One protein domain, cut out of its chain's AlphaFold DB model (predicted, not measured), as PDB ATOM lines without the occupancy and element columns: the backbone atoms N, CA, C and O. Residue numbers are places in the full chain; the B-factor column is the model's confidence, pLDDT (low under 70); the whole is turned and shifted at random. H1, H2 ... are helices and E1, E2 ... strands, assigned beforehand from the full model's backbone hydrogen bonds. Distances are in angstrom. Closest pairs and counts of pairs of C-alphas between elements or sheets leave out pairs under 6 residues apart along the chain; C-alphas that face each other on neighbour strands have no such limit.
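What this domain is: This is residues 12 to 149 of the 150 residues of an uncharacterized protein of uncultured archaeon (UniProt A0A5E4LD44). One very long helix, H1, forms a shaft whose first part stands free, and its last part packs on one face of a twisted four-stranded sheet in a compact head. In that head a small three-stranded sheet is partly face to face with the larger sheet, and the short helix H2 packs on the end part of H1. The printed part has 138 residues, with H1, E1, E2, H2, E3, E4, E5, E6 and E7 in order along the chain. The larger sheet, E1 E6 E7 E3, is mixed, the smaller, E2 E5 E4, is antiparallel, and the class is mixed, helices and strands. The whole is only just loose, close to extended, with a radius of gyration of the C-alphas of 21.3 A and spans of 84 by 26 by 25 A.

Where its parts are: H1, residues 13 to 59, runs 69.2 A from C-alpha 13 at (6.983, -54.285, -0.058) to C-alpha 59 at (-12.609, 12.002, 2.025). E1, residues 62 to 73, spans 26.9 A and bends by 76 degrees at residue 70. E2 is residues 78 to 80, 6.5 A, and H2 is residues 81 to 88, 10.4 A. E3, residues 95 to 98, spans 10.2 A; E4, residues 105 to 108, 9.8 A; E5, residues 115 to 118, 9.9 A. E6, residues 122 to 135, spans 32.9 A and bends by 85 degrees at residue 132. E7, residues 138 to 148, spans 29.2 A and ends at C-alpha 148 at (-7.622, -4.504, 20.843).

How they stand to each other: H1 is on the sheet E1 E6 E7 E3, two layers with the helix on one face, at a height over the sheet of 11.7 A. It runs along the strands, at 14 degrees to E6 on the local plane; its closest C-alphas to E1 are Ser 46 and Ile 71, 4.9 A. Within this sheet E1 and E6 are antiparallel, with N 66 and O 128 2.8 A apart. The hairpin E6 and E7 has N 129 and O 143 at 2.9 A, and the parallel pair E7 and E3 has N 96 and O 142 at 3.0 A. The two sheets form a sandwich, two sheets face to face, with best planes 33 degrees apart. In the smaller sheet, E2 and E5 have N 79 and O 116 at 2.8 A, and the hairpin E4 and E5 has N 106 and O 117 at 2.9 A. H2 touches residues 51 to 58 of H1 alone, about perpendicular at 80 degrees, the closest C-alphas being Ala 55 and Thr 88, 5.9 A. H2 only grazes the larger sheet. In H1 and H2 every O i to N i+4 pair is within hydrogen-bond range.

The domain as a whole: The C-alphas of Phe 12 and Gln 136, the two farthest apart, are 83.7 A apart. Residues 12 to 41 stand free; the other 108 span 37 by 24 by 23 A. The printed part has no cut and no long link. Mean pLDDT of the printed part is 87.0; residues 12 to 13, 110 to 112 and 136 are under 70.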
ATOM      1  N   PHE A  12       9.084 -56.007  -3.316       58.16
ATOM      2  CA  PHE A  12       8.000 -55.080  -3.684       58.16
ATOM      3  C   PHE A  12       7.376 -54.336  -2.496       58.16
ATOM      4  O   PHE A  12       6.818 -53.253  -2.661       58.16
ATOM      5  N   GLU A  13       7.504 -54.882  -1.290       67.44
ATOM      6  CA  GLU A  13       6.983 -54.285  -0.058       67.44
ATOM      7  C   GLU A  13       7.635 -52.935   0.303       67.44
ATOM      8  O   GLU A  13       6.900 -51.967   0.509       67.44
ATOM      9  N   PRO A  14       8.980 -52.787   0.295       75.62
ATOM     10  CA  PRO A  14       9.606 -51.498   0.596       75.62
ATOM     11  C   PRO A  14       9.340 -50.442  -0.486       75.62
ATOM     12  O   PRO A  14       9.283 -49.254  -0.178       75.62
ATOM     13  N   PHE A  15       9.127 -50.854  -1.742       78.25
ATOM     14  CA  PHE A  15       8.820 -49.934  -2.841       78.25
ATOM     15  C   PHE A  15       7.418 -49.326  -2.699       78.25
ATOM     16  O   PHE A  15       7.253 -48.115  -2.837       78.25
ATOM     17  N   ASN A  16       6.420 -50.136  -2.332       79.00
ATOM     18  CA  ASN A  16       5.067 -49.646  -2.055       79.00
ATOM     19  C   ASN A  16       5.020 -48.734  -0.820       79.00
ATOM     20  O   ASN A  16       4.307 -47.730  -0.822       79.00
ATOM     21  N   LEU A  17       5.817 -49.039   0.208       84.62
ATOM     22  CA  LEU A  17       5.941 -48.201   1.405       84.62
ATOM     23  C   LEU A  17       6.583 -46.841   1.067       84.62
ATOM     24  O   LEU A  17       6.112 -45.797   1.520       84.62
ATOM     25  N   LEU A  18       7.592 -46.835   0.191       88.75
ATOM     26  CA  LEU A  18       8.258 -45.620  -0.284       88.75
ATOM     27  C   LEU A  18       7.335 -44.755  -1.160       88.75
ATOM     28  O   LEU A  18       7.291 -43.539  -0.976       88.75
ATOM     29  N   ILE A  19       6.540 -45.359  -2.050       88.81
ATOM     30  CA  ILE A  19       5.523 -44.634  -2.833       88.81
ATOM     31  C   ILE A  19       4.482 -43.991  -1.907       88.81
ATOM     32  O   ILE A  19       4.162 -42.813  -2.072       88.81
ATOM     33  N   GLY A  20       3.991 -44.731  -0.908       89.81
ATOM     34  CA  GLY A  20       3.054 -44.200   0.084       89.81
ATOM     35  C   GLY A  20       3.626 -42.998   0.839       89.81
ATOM     36  O   GLY A  20       2.944 -41.985   0.991       89.81
ATOM     37  N   ALA A  21       4.902 -43.069   1.232       92.38
ATOM     38  CA  ALA A  21       5.594 -41.964   1.890       92.38
ATOM     39  C   ALA A  21       5.711 -40.724   0.986       92.38
ATOM     40  O   ALA A  21       5.450 -39.615   1.448       92.38
ATOM     41  N   ILE A  22       6.040 -40.890  -0.301       94.19
ATOM     42  CA  ILE A  22       6.129 -39.768  -1.254       94.19
ATOM     43  C   ILE A  22       4.765 -39.095  -1.441       94.19
ATOM     44  O   ILE A  22       4.680 -37.866  -1.399       94.19
ATOM     45  N   ILE A  23       3.694 -39.876  -1.619       93.69
ATOM     46  CA  ILE A  23       2.335 -39.336  -1.787       93.69
ATOM     47  C   ILE A  23       1.904 -38.574  -0.526       93.69
ATOM     48  O   ILE A  23       1.378 -37.465  -0.631       93.69
ATOM     49  N   ALA A  24       2.170 -39.124   0.662       93.56
ATOM     50  CA  ALA A  24       1.872 -38.456   1.927       93.56
ATOM     51  C   ALA A  24       2.644 -37.133   2.078       93.56
ATOM     52  O   ALA A  24       2.072 -36.127   2.500       93.56
ATOM     53  N   LEU A  25       3.918 -37.105   1.677       94.44
ATOM     54  CA  LEU A  25       4.751 -35.903   1.722       94.44
ATOM     55  C   LEU A  25       4.231 -34.829   0.752       94.44
ATOM     56  O   LEU A  25       4.134 -33.661   1.128       94.44
ATOM     57  N   MET A  26       3.810 -35.216  -0.457       94.88
ATOM     58  CA  MET A  26       3.163 -34.288  -1.393       94.88
ATOM     59  C   MET A  26       1.866 -33.708  -0.824       94.88
ATOM     60  O   MET A  26       1.657 -32.499  -0.912       94.88
ATOM     61  N   MET A  27       1.013 -34.532  -0.208       94.00
ATOM     62  CA  MET A  27      -0.211 -34.035   0.431       94.00
ATOM     63  C   MET A  27       0.100 -33.030   1.543       94.00
ATOM     64  O   MET A  27      -0.522 -31.971   1.599       94.00
ATOM     65  N   LEU A  28       1.094 -33.317   2.385       95.06
ATOM     66  CA  LEU A  28       1.507 -32.408   3.452       95.06
ATOM     67  C   LEU A  28       2.025 -31.078   2.883       95.06
ATOM     68  O   LEU A  28       1.638 -30.015   3.367       95.06
ATOM     69  N   ALA A  29       2.820 -31.118   1.810       93.38
ATOM     70  CA  ALA A  29       3.300 -29.915   1.129       93.38
ATOM     71  C   ALA A  29       2.150 -29.062   0.565       93.38
ATOM     72  O   ALA A  29       2.174 -27.839   0.697       93.38
ATOM     73  N   ILE A  30       1.120 -29.694  -0.011       94.31
ATOM     74  CA  ILE A  30      -0.076 -28.994  -0.504       94.31
ATOM     75  C   ILE A  30      -0.820 -28.318   0.653       94.31
ATOM     76  O   ILE A  30      -1.189 -27.150   0.535       94.31
ATOM     77  N   ILE A  31      -1.010 -29.018   1.776       93.62
ATOM     78  CA  ILE A  31      -1.706 -28.473   2.952       93.62
ATOM     79  C   ILE A  31      -0.950 -27.263   3.510       93.62
ATOM     80  O   ILE A  31      -1.545 -26.204   3.701       93.62
ATOM     81  N   VAL A  32       0.365 -27.383   3.710       93.31
ATOM     82  CA  VAL A  32       1.203 -26.268   4.184       93.31
ATOM     83  C   VAL A  32       1.174 -25.103   3.190       93.31
ATOM     84  O   VAL A  32       1.065 -23.944   3.592       93.31
ATOM     85  N   GLY A  33       1.207 -25.396   1.887       94.25
ATOM     86  CA  GLY A  33       1.063 -24.394   0.834       94.25
ATOM     87  C   GLY A  33      -0.264 -23.636   0.914       94.25
ATOM     88  O   GLY A  33      -0.269 -22.406   0.853       94.25
ATOM     89  N   ALA A  34      -1.375 -24.349   1.112       93.38
ATOM     90  CA  ALA A  34      -2.700 -23.753   1.246       93.38
ATOM     91  C   ALA A  34      -2.816 -22.873   2.501       93.38
ATOM     92  O   ALA A  34      -3.302 -21.747   2.407       93.38
ATOM     93  N   VAL A  35      -2.319 -23.335   3.656       91.62
ATOM     94  CA  VAL A  35      -2.319 -22.546   4.904       91.62
ATOM     95  C   VAL A  35      -1.559 -21.232   4.714       91.62
ATOM     96  O   VAL A  35      -2.107 -20.159   4.968       91.62
ATOM     97  N   ASN A  36      -0.346 -21.298   4.161       90.62
ATOM     98  CA  ASN A  36       0.466 -20.110   3.892       90.62
ATOM     99  C   ASN A  36      -0.199 -19.153   2.890       90.62
ATOM    100  O   ASN A  36      -0.049 -17.934   2.995       90.62
ATOM    101  N   TYR A  37      -0.925 -19.686   1.905       91.12
ATOM    102  CA  TYR A  37      -1.684 -18.879   0.951       91.12
ATOM    103  C   TYR A  37      -2.818 -18.106   1.638       91.12
ATOM    104  O   TYR A  37      -2.958 -16.899   1.422       91.12
ATOM    105  N   PHE A  38      -3.595 -18.770   2.499       90.31
ATOM    106  CA  PHE A  38      -4.687 -18.125   3.232       90.31
ATOM    107  C   PHE A  38      -4.187 -17.068   4.220       90.31
ATOM    108  O   PHE A  38      -4.783 -15.993   4.300       90.31
ATOM    109  N   ASP A  39      -3.074 -17.321   4.911       87.31
ATOM    110  CA  ASP A  39      -2.462 -16.335   5.809       87.31
ATOM    111  C   ASP A  39      -2.058 -15.056   5.059       87.31
ATOM    112  O   ASP A  39      -2.395 -13.949   5.490       87.31
ATOM    113  N   LYS A  40      -1.415 -15.191   3.889       87.88
ATOM    114  CA  LYS A  40      -1.060 -14.040   3.040       87.88
ATOM    115  C   LYS A  40      -2.291 -13.270   2.576       87.88
ATOM    116  O   LYS A  40      -2.303 -12.043   2.644       87.88
ATOM    117  N   LYS A  41      -3.342 -13.974   2.145       89.38
ATOM    118  CA  LYS A  41      -4.584 -13.330   1.699       89.38
ATOM    119  C   LYS A  41      -5.284 -12.574   2.821       89.38
ATOM    120  O   LYS A  41      -5.802 -11.486   2.586       89.38
ATOM    121  N   ARG A  42      -5.267 -13.099   4.046       87.25
ATOM    122  CA  ARG A  42      -5.847 -12.411   5.206       87.25
ATOM    123  C   ARG A  42      -5.109 -11.110   5.535       87.25
ATOM    124  O   ARG A  42      -5.760 -10.115   5.853       87.25
ATOM    125  N   LEU A  43      -3.780 -11.112   5.436       88.50
ATOM    126  CA  LEU A  43      -2.958  -9.911   5.619       88.50
ATOM    127  C   LEU A  43      -3.215  -8.871   4.524       88.50
ATOM    128  O   LEU A  43      -3.434  -7.705   4.837       88.50
ATOM    129  N   GLU A  44      -3.273  -9.297   3.261       89.44
ATOM    130  CA  GLU A  44      -3.582  -8.425   2.119       89.44
ATOM    131  C   GLU A  44      -4.948  -7.742   2.284       89.44
ATOM    132  O   GLU A  44      -5.047  -6.522   2.181       89.44
ATOM    133  N   VAL A  45      -5.984  -8.507   2.643       91.25
ATOM    134  CA  VAL A  45      -7.329  -7.965   2.900       91.25
ATOM    135  C   VAL A  45      -7.331  -7.007   4.093       91.25
ATOM    136  O   VAL A  45      -8.020  -5.991   4.055       91.25
ATOM    137  N   SER A  46      -6.566  -7.299   5.146       91.06
ATOM    138  CA  SER A  46      -6.463  -6.415   6.318       91.06
ATOM    139  C   SER A  46      -5.782  -5.091   5.960       91.06
ATOM    140  O   SER A  46      -6.290  -4.031   6.318       91.06
ATOM    141  N   SER A  47      -4.689  -5.138   5.195       89.56
ATOM    142  CA  SER A  47      -4.009  -3.938   4.696       89.56
ATOM    143  C   SER A  47      -4.920  -3.111   3.792       89.56
ATOM    144  O   SER A  47      -4.982  -1.896   3.940       89.56
ATOM    145  N   GLN A  48      -5.656  -3.761   2.887       91.19
ATOM    146  CA  GLN A  48      -6.573  -3.068   1.988       91.19
ATOM    147  C   GLN A  48      -7.726  -2.412   2.756       91.19
ATOM    148  O   GLN A  48      -8.018  -1.244   2.531       91.19
ATOM    149  N   LYS A  49      -8.335  -3.119   3.717       91.75
ATOM    150  CA  LYS A  49      -9.377  -2.551   4.587       91.75
ATOM    151  C   LYS A  49      -8.877  -1.339   5.371       91.75
ATOM    152  O   LYS A  49      -9.626  -0.380   5.538       91.75
ATOM    153  N   LEU A  50      -7.643  -1.396   5.871       90.81
ATOM    154  CA  LEU A  50      -7.023  -0.285   6.584       90.81
ATOM    155  C   LEU A  50      -6.828   0.920   5.657       90.81
ATOM    156  O   LEU A  50      -7.264   2.017   5.995       90.81
ATOM    157  N   ASP A  51      -6.228   0.707   4.486       91.31
ATOM    158  CA  ASP A  51      -6.004   1.758   3.491       91.31
ATOM    159  C   ASP A  51      -7.327   2.395   3.032       91.31
ATOM    160  O   ASP A  51      -7.448   3.622   3.009       91.31
ATOM    161  N   ASP A  52      -8.341   1.577   2.733       91.56
ATOM    162  CA  ASP A  52      -9.676   2.037   2.338       91.56
ATOM    163  C   ASP A  52     -10.362   2.804   3.474       91.56
ATOM    164  O   ASP A  52     -10.988   3.840   3.243       91.56
ATOM    165  N   GLY A  53     -10.233   2.325   4.713       90.56
ATOM    166  CA  GLY A  53     -10.752   2.999   5.899       90.56
ATOM    167  C   GLY A  53     -10.128   4.379   6.089       90.56
ATOM    168  O   GLY A  53     -10.848   5.367   6.223       90.56
ATOM    169  N   ILE A  54      -8.799   4.470   6.011       90.69
ATOM    170  CA  ILE A  54      -8.098   5.752   6.094       90.69
ATOM    171  C   ILE A  54      -8.549   6.666   4.951       90.69
ATOM    172  O   ILE A  54      -8.991   7.783   5.207       90.69
ATOM    173  N   ALA A  55      -8.518   6.199   3.702       90.88
ATOM    174  CA  ALA A  55      -8.909   7.000   2.543       90.88
ATOM    175  C   ALA A  55     -10.359   7.512   2.636       90.88
ATOM    176  O   ALA A  55     -10.638   8.656   2.269       90.88
ATOM    177  N   ASN A  56     -11.283   6.698   3.148       90.44
ATOM    178  CA  ASN A  56     -12.672   7.100   3.361       90.44
ATOM    179  C   ASN A  56     -12.806   8.173   4.447       90.44
ATOM    180  O   ASN A  56     -13.538   9.140   4.239       90.44
ATOM    181  N   ALA A  57     -12.073   8.045   5.556       89.56
ATOM    182  CA  ALA A  57     -12.051   9.060   6.608       89.56
ATOM    183  C   ALA A  57     -11.459  10.388   6.104       89.56
ATOM    184  O   ALA A  57     -12.016  11.449   6.375       89.56
ATOM    185  N   VAL A  58     -10.396  10.347   5.288       89.50
ATOM    186  CA  VAL A  58      -9.821  11.552   4.660       89.50
ATOM    187  C   VAL A  58     -10.817  12.237   3.724       89.50
ATOM    188  O   VAL A  58     -10.912  13.462   3.713       89.50
ATOM    189  N   ARG A  59     -11.584  11.465   2.942       89.38
ATOM    190  CA  ARG A  59     -12.609  12.002   2.025       89.38
ATOM    191  C   ARG A  59     -13.805  12.617   2.748       89.38
ATOM    192  O   ARG A  59     -14.515  13.423   2.151       89.38
ATOM    193  N   GLN A  60     -14.045  12.231   3.999       89.75
ATOM    194  CA  GLN A  60     -15.141  12.733   4.824       89.75
ATOM    195  C   GLN A  60     -14.595  13.286   6.149       89.75
ATOM    196  O   GLN A  60     -14.833  12.692   7.199       89.75
ATOM    197  N   PRO A  61     -13.889  14.433   6.133       87.19
ATOM    198  CA  PRO A  61     -13.246  14.997   7.317       87.19
ATOM    199  C   PRO A  61     -14.264  15.728   8.216       87.19
ATOM    200  O   PRO A  61     -14.162  16.925   8.480       87.19
ATOM    201  N   ASN A  62     -15.296  15.009   8.656       89.38
ATOM    202  CA  ASN A  62     -16.415  15.508   9.459       89.38
ATOM    203  C   ASN A  62     -16.185  15.370  10.976       89.38
ATOM    204  O   ASN A  62     -17.077  15.690  11.761       89.38
ATOM    205  N   GLY A  63     -15.016  14.876  11.391       86.00
ATOM    206  CA  GLY A  63     -14.668  14.609  12.785       86.00
ATOM    207  C   GLY A  63     -15.336  13.377  13.386       86.00
ATOM    208  O   GLY A  63     -15.192  13.151  14.586       86.00
ATOM    209  N   GLN A  64     -16.060  12.579  12.598       89.06
ATOM    210  CA  GLN A  64     -16.636  11.333  13.088       89.06
ATOM    211  C   GLN A  64     -15.602  10.203  13.047       89.06
ATOM    212  O   GLN A  64     -14.877  10.071  12.058       89.06
ATOM    213  N   PRO A  65     -15.533   9.366  14.098       89.69
ATOM    214  CA  PRO A  65     -14.650   8.214  14.111       89.69
ATOM    215  C   PRO A  65     -15.161   7.149  13.138       89.69
ATOM    216  O   PRO A  65     -16.284   6.656  13.262       89.69
ATOM    217  N   LEU A  66     -14.317   6.753  12.189       92.38
ATOM    218  CA  LEU A  66     -14.554   5.608  11.323       92.38
ATOM    219  C   LEU A  66     -13.870   4.375  11.917       92.38
ATOM    220  O   LEU A  66     -12.644   4.314  12.011       92.38
ATOM    221  N   LEU A  67     -14.673   3.384  12.300       92.31
ATOM    222  CA  LEU A  67     -14.190   2.126  12.863       92.31
ATOM    223  C   LEU A  67     -13.957   1.086  11.760       92.31
ATOM    224  O   LEU A  67     -14.899   0.632  11.107       92.31
ATOM    225  N   VAL A  68     -12.712   0.650  11.616       92.38
ATOM    226  CA  VAL A  68     -12.296  -0.450  10.748       92.38
ATOM    227  C   VAL A  68     -12.002  -1.666  11.621       92.38
ATOM    228  O   VAL A  68     -11.054  -1.676  12.402       92.38
ATOM    229  N   LYS A  69     -12.842  -2.694  11.519       92.06
ATOM    230  CA  LYS A  69     -12.771  -3.867  12.400       92.06
ATOM    231  C   LYS A  69     -11.853  -4.962  11.863       92.06
ATOM    232  O   LYS A  69     -11.730  -5.126  10.647       92.06
ATOM    233  N   GLU A  70     -11.324  -5.760  12.789       90.00
ATOM    234  CA  GLU A  70     -10.605  -7.014  12.513       90.00
ATOM    235  C   GLU A  70      -9.404  -6.845  11.568       90.00
ATOM    236  O   GLU A  70      -9.213  -7.613  10.618       90.00
ATOM    237  N   ILE A  71      -8.584  -5.831  11.822       92.38
ATOM    238  CA  ILE A  71      -7.342  -5.605  11.093       92.38
ATOM    239  C   ILE A  71      -6.250  -6.470  11.706       92.38
ATOM    240  O   ILE A  71      -5.880  -6.317  12.869       92.38
ATOM    241  N   LEU A  72      -5.733  -7.405  10.911       91.12
ATOM    242  CA  LEU A  72      -4.577  -8.201  11.290       91.12
ATOM    243  C   LEU A  72      -3.298  -7.447  10.917       91.12
ATOM    244  O   LEU A  72      -3.039  -7.212   9.735       91.12
ATOM    245  N   LEU A  73      -2.485  -7.132  11.922       90.19
ATOM    246  CA  LEU A  73      -1.159  -6.550  11.750       90.19
ATOM    247  C   LEU A  73      -0.094  -7.638  11.881       90.19
ATOM    248  O   LEU A  73      -0.171  -8.512  12.749       90.19
ATOM    249  N   GLN A  74       0.888  -7.608  10.982       90.31
ATOM    250  CA  GLN A  74       1.982  -8.570  10.970       90.31
ATOM    251  C   GLN A  74       3.150  -8.050  11.809       90.31
ATOM    252  O   GLN A  74       3.532  -6.888  11.706       90.31
ATOM    253  N   GLU A  75       3.742  -8.937  12.603       89.88
ATOM    254  CA  GLU A  75       4.984  -8.663  13.323       89.88
ATOM    255  C   GLU A  75       6.092  -8.162  12.383       89.88
ATOM    256  O   GLU A  75       6.254  -8.659  11.265       89.88
ATOM    257  N   GLY A  76       6.851  -7.171  12.844       85.88
ATOM    258  CA  GLY A  76       7.953  -6.560  12.107       85.88
ATOM    259  C   GLY A  76       7.514  -5.569  11.030       85.88
ATOM    260  O   GLY A  76       8.367  -5.023  10.331       85.88
ATOM    261  N   THR A  77       6.210  -5.315  10.872       86.62
ATOM    262  CA  THR A  77       5.734  -4.248   9.985       86.62
ATOM    263  C   THR A  77       5.824  -2.893  10.672       86.62
ATOM    264  O   THR A  77       5.595  -2.765  11.876       86.62
ATOM    265  N   SER A  78       6.163  -1.868   9.893       87.19
ATOM    266  CA  SER A  78       6.160  -0.486  10.348       87.19
ATOM    267  C   SER A  78       5.345   0.384   9.400       87.19
ATOM    268  O   SER A  78       5.410   0.249   8.176       87.19
ATOM    269  N   MET A  79       4.533   1.267   9.969       86.69
ATOM    270  CA  MET A  79       3.723   2.233   9.237       86.69
ATOM    271  C   MET A  79       4.211   3.636   9.567       86.69
ATOM    272  O   MET A  79       4.064   4.113  10.687       86.69
ATOM    273  N   ALA A  80       4.796   4.299   8.576       87.81
ATOM    274  CA  ALA A  80       5.222   5.685   8.691       87.81
ATOM    275  C   ALA A  80       4.132   6.639   8.190       87.81
ATOM    276  O   ALA A  80       3.433   6.349   7.212       87.81
ATOM    277  N   SER A  81       4.054   7.819   8.797       86.19
ATOM    278  CA  SER A  81       3.168   8.914   8.366       86.19
ATOM    279  C   SER A  81       3.423   9.317   6.911       86.19
ATOM    280  O   SER A  81       2.466   9.566   6.184       86.19
ATOM    281  N   HIS A  82       4.675   9.255   6.440       85.88
ATOM    282  CA  HIS A  82       5.034   9.418   5.023       85.88
ATOM    283  C   HIS A  82       4.321   8.424   4.094       85.88
ATOM    284  O   HIS A  82       3.797   8.801   3.044       85.88
ATOM    285  N   GLY A  83       4.237   7.151   4.495       84.12
ATOM    286  CA  GLY A  83       3.549   6.126   3.712       84.12
ATOM    287  C   GLY A  83       2.061   6.438   3.563       84.12
ATOM    288  O   GLY A  83       1.520   6.381   2.459       84.12
ATOM    289  N   VAL A  84       1.412   6.845   4.656       85.50
ATOM    290  CA  VAL A  84      -0.013   7.215   4.658       85.50
ATOM    291  C   VAL A  84      -0.260   8.520   3.892       85.50
ATOM    292  O   VAL A  84      -1.215   8.604   3.119       85.50
ATOM    293  N   SER A  85       0.629   9.503   4.038       86.75
ATOM    294  CA  SER A  85       0.642  10.756   3.271       86.75
ATOM    295  C   SER A  85       0.634  10.484   1.765       86.75
ATOM    296  O   SER A  85      -0.251  10.961   1.056       86.75
ATOM    297  N   SER A  86       1.518   9.603   1.283       86.25
ATOM    298  CA  SER A  86       1.614   9.287  -0.149       86.25
ATOM    299  C   SER A  86       0.340   8.656  -0.730       86.25
ATOM    300  O   SER A  86       0.008   8.889  -1.890       86.25
ATOM    301  N   LYS A  87      -0.401   7.886   0.080       85.19
ATOM    302  CA  LYS A  87      -1.649   7.220  -0.330       85.19
ATOM    303  C   LYS A  87      -2.869   8.136  -0.266       85.19
ATOM    304  O   LYS A  87      -3.803   7.969  -1.045       85.19
ATOM    305  N   THR A  88      -2.884   9.065   0.685       85.38
ATOM    306  CA  THR A  88      -4.053   9.908   0.985       85.38
ATOM    307  C   THR A  88      -3.957  11.313   0.400       85.38
ATOM    308  O   THR A  88      -4.979  11.979   0.262       85.38
ATOM    309  N   GLY A  89      -2.751  11.768   0.052       84.44
ATOM    310  CA  GLY A  89      -2.477  13.145  -0.359       84.44
ATOM    311  C   GLY A  89      -2.409  14.142   0.804       84.44
ATOM    312  O   GLY A  89      -2.289  15.341   0.560       84.44
ATOM    313  N   LEU A  90      -2.491  13.679   2.058       86.00
ATOM    314  CA  LEU A  90      -2.339  14.525   3.243       86.00
ATOM    315  C   LEU A  90      -0.873  14.824   3.526       86.00
ATOM    316  O   LEU A  90      -0.009  13.989   3.288       86.00
ATOM    317  N   LYS A  91      -0.583  15.987   4.117       86.31
ATOM    318  CA  LYS A  91       0.768  16.257   4.623       86.31
ATOM    319  C   LYS A  91       1.066  15.363   5.827       86.31
ATOM    320  O   LYS A  91       0.201  15.120   6.664       86.31
ATOM    321  N   GLU A  92       2.319  14.942   5.953       85.25
ATOM    322  CA  GLU A  92       2.790  14.060   7.032       85.25
ATOM    323  C   GLU A  92       2.569  14.636   8.430       85.25
ATOM    324  O   GLU A  92       2.239  13.910   9.361       85.25
ATOM    325  N   GLU A  93       2.716  15.953   8.565       85.44
ATOM    326  CA  GLU A  93       2.482  16.696   9.807       85.44
ATOM    327  C   GLU A  93       1.019  16.657  10.275       85.44
ATOM    328  O   GLU A  93       0.741  16.913  11.443       85.44
ATOM    329  N   CYS A  94       0.090  16.301   9.385       85.94
ATOM    330  CA  CYS A  94      -1.339  16.225   9.669       85.94
ATOM    331  C   CYS A  94      -1.798  14.808  10.047       85.94
ATOM    332  O   CYS A  94      -2.995  14.585  10.230       85.94
ATOM    333  N   ILE A  95      -0.872  13.846  10.139       88.25
ATOM    334  CA  ILE A  95      -1.162  12.443  10.442       88.25
ATOM    335  C   ILE A  95      -0.522  12.083  11.782       88.25
ATOM    336  O   ILE A  95       0.697  12.147  11.952       88.25
ATOM    337  N   SER A  96      -1.351  11.652  12.728       88.12
ATOM    338  CA  SER A  96      -0.898  11.169  14.031       88.12
ATOM    339  C   SER A  96      -1.325   9.721  14.252       88.12
ATOM    340  O   SER A  96      -2.457   9.352  13.936       88.12
ATOM    341  N   PHE A  97      -0.423   8.919  14.815       89.94
ATOM    342  CA  PHE A  97      -0.715   7.556  15.249       89.94
ATOM    343  C   PHE A  97      -0.829   7.507  16.767       89.94
ATOM    344  O   PHE A  97      -0.039   8.130  17.475       89.94
ATOM    345  N   ASP A  98      -1.767   6.709  17.250       89.62
ATOM    346  CA  ASP A  98      -1.953   6.413  18.663       89.62
ATOM    347  C   ASP A  98      -2.107   4.898  18.829       89.62
ATOM    348  O   ASP A  98      -3.078   4.316  18.351       89.62
ATOM    349  N   SER A  99      -1.154   4.238  19.494       86.19
ATOM    350  CA  SER A  99      -1.212   2.783  19.702       86.19
ATOM    351  C   SER A  99      -2.377   2.341  20.591       86.19
ATOM    352  O   SER A  99      -2.603   1.136  20.701       86.19
ATOM    353  N   GLY A 100      -3.068   3.274  21.264       83.69
ATOM    354  CA  GLY A 100      -4.195   2.999  22.159       83.69
ATOM    355  C   GLY A 100      -3.859   2.029  23.295       83.69
ATOM    356  O   GLY A 100      -4.743   1.379  23.847       83.69
ATOM    357  N   GLY A 101      -2.570   1.897  23.629       81.81
ATOM    358  CA  GLY A 101      -2.083   0.977  24.656       81.81
ATOM    359  C   GLY A 101      -2.163  -0.508  24.285       81.81
ATOM    360  O   GLY A 101      -2.062  -1.351  25.175       81.81
ATOM    361  N   VAL A 102      -2.341  -0.855  23.005       86.62
ATOM    362  CA  VAL A 102      -2.360  -2.254  22.560       86.62
ATOM    363  C   VAL A 102      -0.972  -2.882  22.706       86.62
ATOM    364  O   VAL A 102       0.015  -2.397  22.150       86.62
ATOM    365  N   SER A 103      -0.898  -4.006  23.420       84.31
ATOM    366  CA  SER A 103       0.330  -4.791  23.567       84.31
ATOM    367  C   SER A 103       0.871  -5.236  22.207       84.31
ATOM    368  O   SER A 103       0.158  -5.875  21.437       84.31
ATOM    369  N   GLY A 104       2.139  -4.934  21.926       83.25
ATOM    370  CA  GLY A 104       2.785  -5.259  20.649       83.25
ATOM    371  C   GLY A 104       2.689  -4.161  19.585       83.25
ATOM    372  O   GLY A 104       3.152  -4.384  18.468       83.25
ATOM    373  N   LEU A 105       2.128  -2.989  19.910       88.56
ATOM    374  CA  LEU A 105       2.187  -1.787  19.076       88.56
ATOM    375  C   LEU A 105       2.944  -0.673  19.799       88.56
ATOM    376  O   LEU A 105       2.556  -0.246  20.888       88.56
ATOM    377  N   THR A 106       3.988  -0.148  19.167       87.06
ATOM    378  CA  THR A 106       4.744   0.994  19.685       87.06
ATOM    379  C   THR A 106       4.730   2.131  18.673       87.06
ATOM    380  O   THR A 106       5.052   1.952  17.502       87.06
ATOM    381  N   VAL A 107       4.332   3.328  19.106       86.56
ATOM    382  CA  VAL A 107       4.451   4.538  18.284       86.56
ATOM    383  C   VAL A 107       5.751   5.229  18.661       86.56
ATOM    384  O   VAL A 107       5.983   5.565  19.819       86.56
ATOM    385  N   SER A 108       6.610   5.417  17.671       82.75
ATOM    386  CA  SER A 108       7.868   6.143  17.778       82.75
ATOM    387  C   SER A 108       7.781   7.427  16.958       82.75
ATOM    388  O   SER A 108       7.349   7.411  15.807       82.75
ATOM    389  N   GLY A 109       8.225   8.542  17.534       70.00
ATOM    390  CA  GLY A 109       8.227   9.846  16.866       70.00
ATOM    391  C   GLY A 109       6.958  10.672  17.096       70.00
ATOM    392  O   GLY A 109       5.891  10.154  17.411       70.00
ATOM    393  N   SER A 110       7.107  11.986  16.948       69.88
ATOM    394  CA  SER A 110       6.034  12.987  17.011       69.88
ATOM    395  C   SER A 110       5.883  13.617  15.620       69.88
ATOM    396  O   SER A 110       6.881  13.657  14.897       69.88
ATOM    397  N   PRO A 111       4.696  14.095  15.203       68.25
ATOM    398  CA  PRO A 111       4.531  14.720  13.892       68.25
ATOM    399  C   PRO A 111       5.501  15.903  13.689       68.25
ATOM    400  O   PRO A 111       5.646  16.713  14.612       68.25
ATOM    401  N   PRO A 112       6.126  16.050  12.500       62.91
ATOM    402  CA  PRO A 112       6.089  15.154  11.335       62.91
ATOM    403  C   PRO A 112       7.034  13.944  11.478       62.91
ATOM    404  O   PRO A 112       8.159  14.083  11.951       62.91
ATOM    405  N   GLY A 113       6.601  12.761  11.023       70.19
ATOM    406  CA  GLY A 113       7.423  11.540  11.054       70.19
ATOM    407  C   GLY A 113       7.047  10.532  12.143       70.19
ATOM    408  O   GLY A 113       7.883   9.732  12.558       70.19
ATOM    409  N   SER A 114       5.792  10.542  12.600       81.69
ATOM    410  CA  SER A 114       5.263   9.474  13.452       81.69
ATOM    411  C   SER A 114       5.361   8.124  12.727       81.69
ATOM    412  O   SER A 114       5.083   8.020  11.523       81.69
ATOM    413  N   LEU A 115       5.807   7.104  13.456       85.50
ATOM    414  CA  LEU A 115       6.067   5.765  12.949       85.50
ATOM    415  C   LEU A 115       5.498   4.743  13.930       85.50
ATOM    416  O   LEU A 115       5.885   4.691  15.093       85.50
ATOM    417  N   LEU A 116       4.560   3.935  13.460       87.12
ATOM    418  CA  LEU A 116       3.977   2.835  14.213       87.12
ATOM    419  C   LEU A 116       4.766   1.561  13.910       87.12
ATOM    420  O   LEU A 116       4.809   1.130  12.762       87.12
ATOM    421  N   ASN A 117       5.357   0.956  14.932       89.38
ATOM    422  CA  ASN A 117       6.013  -0.341  14.867       89.38
ATOM    423  C   ASN A 117       5.102  -1.428  15.435       89.38
ATOM    424  O   ASN A 117       4.491  -1.264  16.493       89.38
ATOM    425  N   VAL A 118       5.045  -2.552  14.728       90.56
ATOM    426  CA  VAL A 118       4.309  -3.748  15.134       90.56
ATOM    427  C   VAL A 118       5.313  -4.785  15.629       90.56
ATOM    428  O   VAL A 118       6.021  -5.408  14.843       90.56
ATOM    429  N   GLU A 119       5.385  -4.973  16.940       88.69
ATOM    430  CA  GLU A 119       6.312  -5.898  17.606       88.69
ATOM    431  C   GLU A 119       5.756  -7.323  17.716       88.69
ATOM    432  O   GLU A 119       6.517  -8.257  17.937       88.69
ATOM    433  N   ALA A 120       4.443  -7.507  17.555       87.69
ATOM    434  CA  ALA A 120       3.805  -8.819  17.594       87.69
ATOM    435  C   ALA A 120       2.638  -8.904  16.604       87.69
ATOM    436  O   ALA A 120       1.986  -7.905  16.300       87.69
ATOM    437  N   ARG A 121       2.332 -10.114  16.118       87.56
ATOM    438  CA  ARG A 121       1.137 -10.354  15.296       87.56
ATOM    439  C   ARG A 121      -0.113 -10.126  16.152       87.56
ATOM    440  O   ARG A 121      -0.390 -10.920  17.048       87.56
ATOM    441  N   VAL A 122      -0.880  -9.083  15.842       89.94
ATOM    442  CA  VAL A 122      -2.061  -8.674  16.623       89.94
ATOM    443  C   VAL A 122      -3.282  -8.464  15.737       89.94
ATOM    444  O   VAL A 122      -3.173  -8.036  14.587       89.94
ATOM    445  N   LEU A 123      -4.456  -8.786  16.281       90.31
ATOM    446  CA  LEU A 123      -5.748  -8.458  15.687       90.31
ATOM    447  C   LEU A 123      -6.308  -7.237  16.419       90.31
ATOM    448  O   LEU A 123      -6.508  -7.277  17.633       90.31
ATOM    449  N   VAL A 124      -6.540  -6.156  15.685       92.44
ATOM    450  CA  VAL A 124      -6.939  -4.863  16.248       92.44
ATOM    451  C   VAL A 124      -8.112  -4.272  15.482       92.44
ATOM    452  O   VAL A 124      -8.347  -4.582  14.315       92.44
ATOM    453  N   ASN A 125      -8.849  -3.396  16.146       92.62
ATOM    454  CA  ASN A 125      -9.762  -2.471  15.503       92.62
ATOM    455  C   ASN A 125      -9.038  -1.134  15.329       92.62
ATOM    456  O   ASN A 125      -8.337  -0.681  16.230       92.62
ATOM    457  N   VAL A 126      -9.190  -0.510  14.168       92.12
ATOM    458  CA  VAL A 126      -8.569   0.782  13.870       92.12
ATOM    459  C   VAL A 126      -9.645   1.844  13.828       92.12
ATOM    460  O   VAL A 126     -10.644   1.698  13.127       92.12
ATOM    461  N   ILE A 127      -9.442   2.917  14.577       92.56
ATOM    462  CA  ILE A 127     -10.331   4.070  14.623       92.56
ATOM    463  C   ILE A 127      -9.622   5.209  13.907       92.56
ATOM    464  O   ILE A 127      -8.586   5.691  14.362       92.56
ATOM    465  N   VAL A 128     -10.179   5.642  12.780       92.56
ATOM    466  CA  VAL A 128      -9.654   6.781  12.026       92.56
ATOM    467  C   VAL A 128     -10.596   7.957  12.207       92.56
ATOM    468  O   VAL A 128     -11.756   7.893  11.810       92.56
ATOM    469  N   THR A 129     -10.096   9.038  12.797       91.12
ATOM    470  CA  THR A 129     -10.862  10.274  12.979       91.12
ATOM    471  C   THR A 129     -10.177  11.388  12.210       91.12
ATOM    472  O   THR A 129      -9.052  11.758  12.544       91.12
ATOM    473  N   CYS A 130     -10.847  11.921  11.191       90.88
ATOM    474  CA  CYS A 130     -10.336  13.027  10.386       90.88
ATOM    475  C   CYS A 130     -11.216  14.265  10.554       90.88
ATOM    476  O   CYS A 130     -12.440  14.183  10.441       90.88
ATOM    477  N   THR A 131     -10.604  15.417  10.796       89.19
ATOM    478  CA  THR A 131     -11.284  16.710  10.944       89.19
ATOM    479  C   THR A 131     -10.811  17.684   9.873       89.19
ATOM    480  O   THR A 131      -9.635  17.702   9.510       89.19
ATOM    481  N   ALA A 132     -11.732  18.496   9.353       86.19
ATOM    482  CA  ALA A 132     -11.402  19.618   8.484       86.19
ATOM    483  C   ALA A 132     -10.906  20.805   9.326       86.19
ATOM    484  O   ALA A 132     -11.514  21.148  10.340       86.19
ATOM    485  N   ASN A 133      -9.826  21.445   8.882       78.00
ATOM    486  CA  ASN A 133      -9.150  22.574   9.526       78.00
ATOM    487  C   ASN A 133      -8.786  22.357  11.010       78.00
ATOM    488  O   ASN A 133      -9.150  23.176  11.858       78.00
ATOM    489  N   PRO A 134      -8.043  21.293  11.358       71.00
ATOM    490  CA  PRO A 134      -7.526  21.111  12.717       71.00
ATOM    491  C   PRO A 134      -6.536  22.210  13.141       71.00
ATOM    492  O   PRO A 134      -6.392  22.476  14.334       71.00
ATOM    493  N   SER A 135      -5.820  22.829  12.195       72.75
ATOM    494  CA  SER A 135      -4.759  23.810  12.458       72.75
ATOM    495  C   SER A 135      -4.462  24.663  11.214       72.75
ATOM    496  O   SER A 135      -4.868  24.325  10.108       72.75
ATOM    497  N   GLN A 136      -3.730  25.777  11.367       68.81
ATOM    498  CA  GLN A 136      -3.405  26.688  10.250       68.81
ATOM    499  C   GLN A 136      -2.507  26.063   9.160       68.81
ATOM    500  O   GLN A 136      -2.425  26.604   8.061       68.81
ATOM    501  N   SER A 137      -1.828  24.944   9.442       75.75
ATOM    502  CA  SER A 137      -0.943  24.237   8.500       75.75
ATOM    503  C   SER A 137      -1.603  23.043   7.795       75.75
ATOM    504  O   SER A 137      -1.102  22.596   6.754       75.75
ATOM    505  N   CYS A 138      -2.731  22.561   8.326       81.19
ATOM    506  CA  CYS A 138      -3.423  21.352   7.893       81.19
ATOM    507  C   CYS A 138      -4.876  21.657   7.522       81.19
ATOM    508  O   CYS A 138      -5.687  21.968   8.389       81.19
ATOM    509  N   GLU A 139      -5.226  21.494   6.245       81.12
ATOM    510  CA  GLU A 139      -6.624  21.570   5.786       81.12
ATOM    511  C   GLU A 139      -7.449  20.376   6.285       81.12
ATOM    512  O   GLU A 139      -8.640  20.502   6.559       81.12
ATOM    513  N   VAL A 140      -6.808  19.217   6.445       84.44
ATOM    514  CA  VAL A 140      -7.393  18.005   7.022       84.44
ATOM    515  C   VAL A 140      -6.343  17.352   7.910       84.44
ATOM    516  O   VAL A 140      -5.204  17.176   7.476       84.44
ATOM    517  N   GLY A 141      -6.710  16.997   9.140       87.44
ATOM    518  CA  GLY A 141      -5.850  16.230  10.043       87.44
ATOM    519  C   GLY A 141      -6.537  14.971  10.509       87.44
ATOM    520  O   GLY A 141      -7.737  14.977  10.777       87.44
ATOM    521  N   CYS A 142      -5.761  13.898  10.589       88.69
ATOM    522  CA  CYS A 142      -6.254  12.571  10.895       88.69
ATOM    523  C   CYS A 142      -5.482  11.963  12.059       88.69
ATOM    524  O   CYS A 142      -4.249  11.968  12.093       88.69
ATOM    525  N   ILE A 143      -6.239  11.399  12.992       90.44
ATOM    526  CA  ILE A 143      -5.728  10.609  14.103       90.44
ATOM    527  C   ILE A 143      -6.128   9.162  13.838       90.44
ATOM    528  O   ILE A 143      -7.306   8.865  13.623       90.44
ATOM    529  N   ILE A 144      -5.131   8.282  13.811       91.44
ATOM    530  CA  ILE A 144      -5.293   6.846  13.604       91.44
ATOM    531  C   ILE A 144      -4.982   6.164  14.936       91.44
ATOM    532  O   ILE A 144      -3.815   6.056  15.320       91.44
ATOM    533  N   SER A 145      -6.028   5.725  15.629       91.19
ATOM    534  CA  SER A 145      -5.937   5.037  16.918       91.19
ATOM    535  C   SER A 145      -6.171   3.536  16.757       91.19
ATOM    536  O   SER A 145      -6.987   3.113  15.935       91.19
ATOM    537  N   PHE A 146      -5.488   2.723  17.559       91.25
ATOM    538  CA  PHE A 146      -5.622   1.263  17.553       91.25
ATOM    539  C   PHE A 146      -6.249   0.771  18.858       91.25
ATOM    540  O   PHE A 146      -5.857   1.189  19.939       91.25
ATOM    541  N   GLU A 147      -7.209  -0.143  18.765       91.44
ATOM    542  CA  GLU A 147      -7.860  -0.787  19.908       91.44
ATOM    543  C   GLU A 147      -7.756  -2.311  19.764       91.44
ATOM    544  O   GLU A 147      -7.791  -2.847  18.655       91.44
ATOM    545  N   SER A 148      -7.633  -3.038  20.873       85.06
ATOM    546  CA  SER A 148      -7.622  -4.504  20.843       85.06
ATOM    547  C   SER A 148      -8.952  -5.038  20.303       85.06
ATOM    548  O   SER A 148     -10.016  -4.666  20.797       85.06
ATOM    549  N   ALA A 149      -8.914  -5.943  19.320       78.94
ATOM    550  CA  ALA A 149     -10.105  -6.693  18.931       78.94
ATOM    551  C   ALA A 149     -10.329  -7.794  19.978       78.94
ATOM    552  O   ALA A 149      -9.627  -8.804  19.966       78.94
TER     553      ALA A 149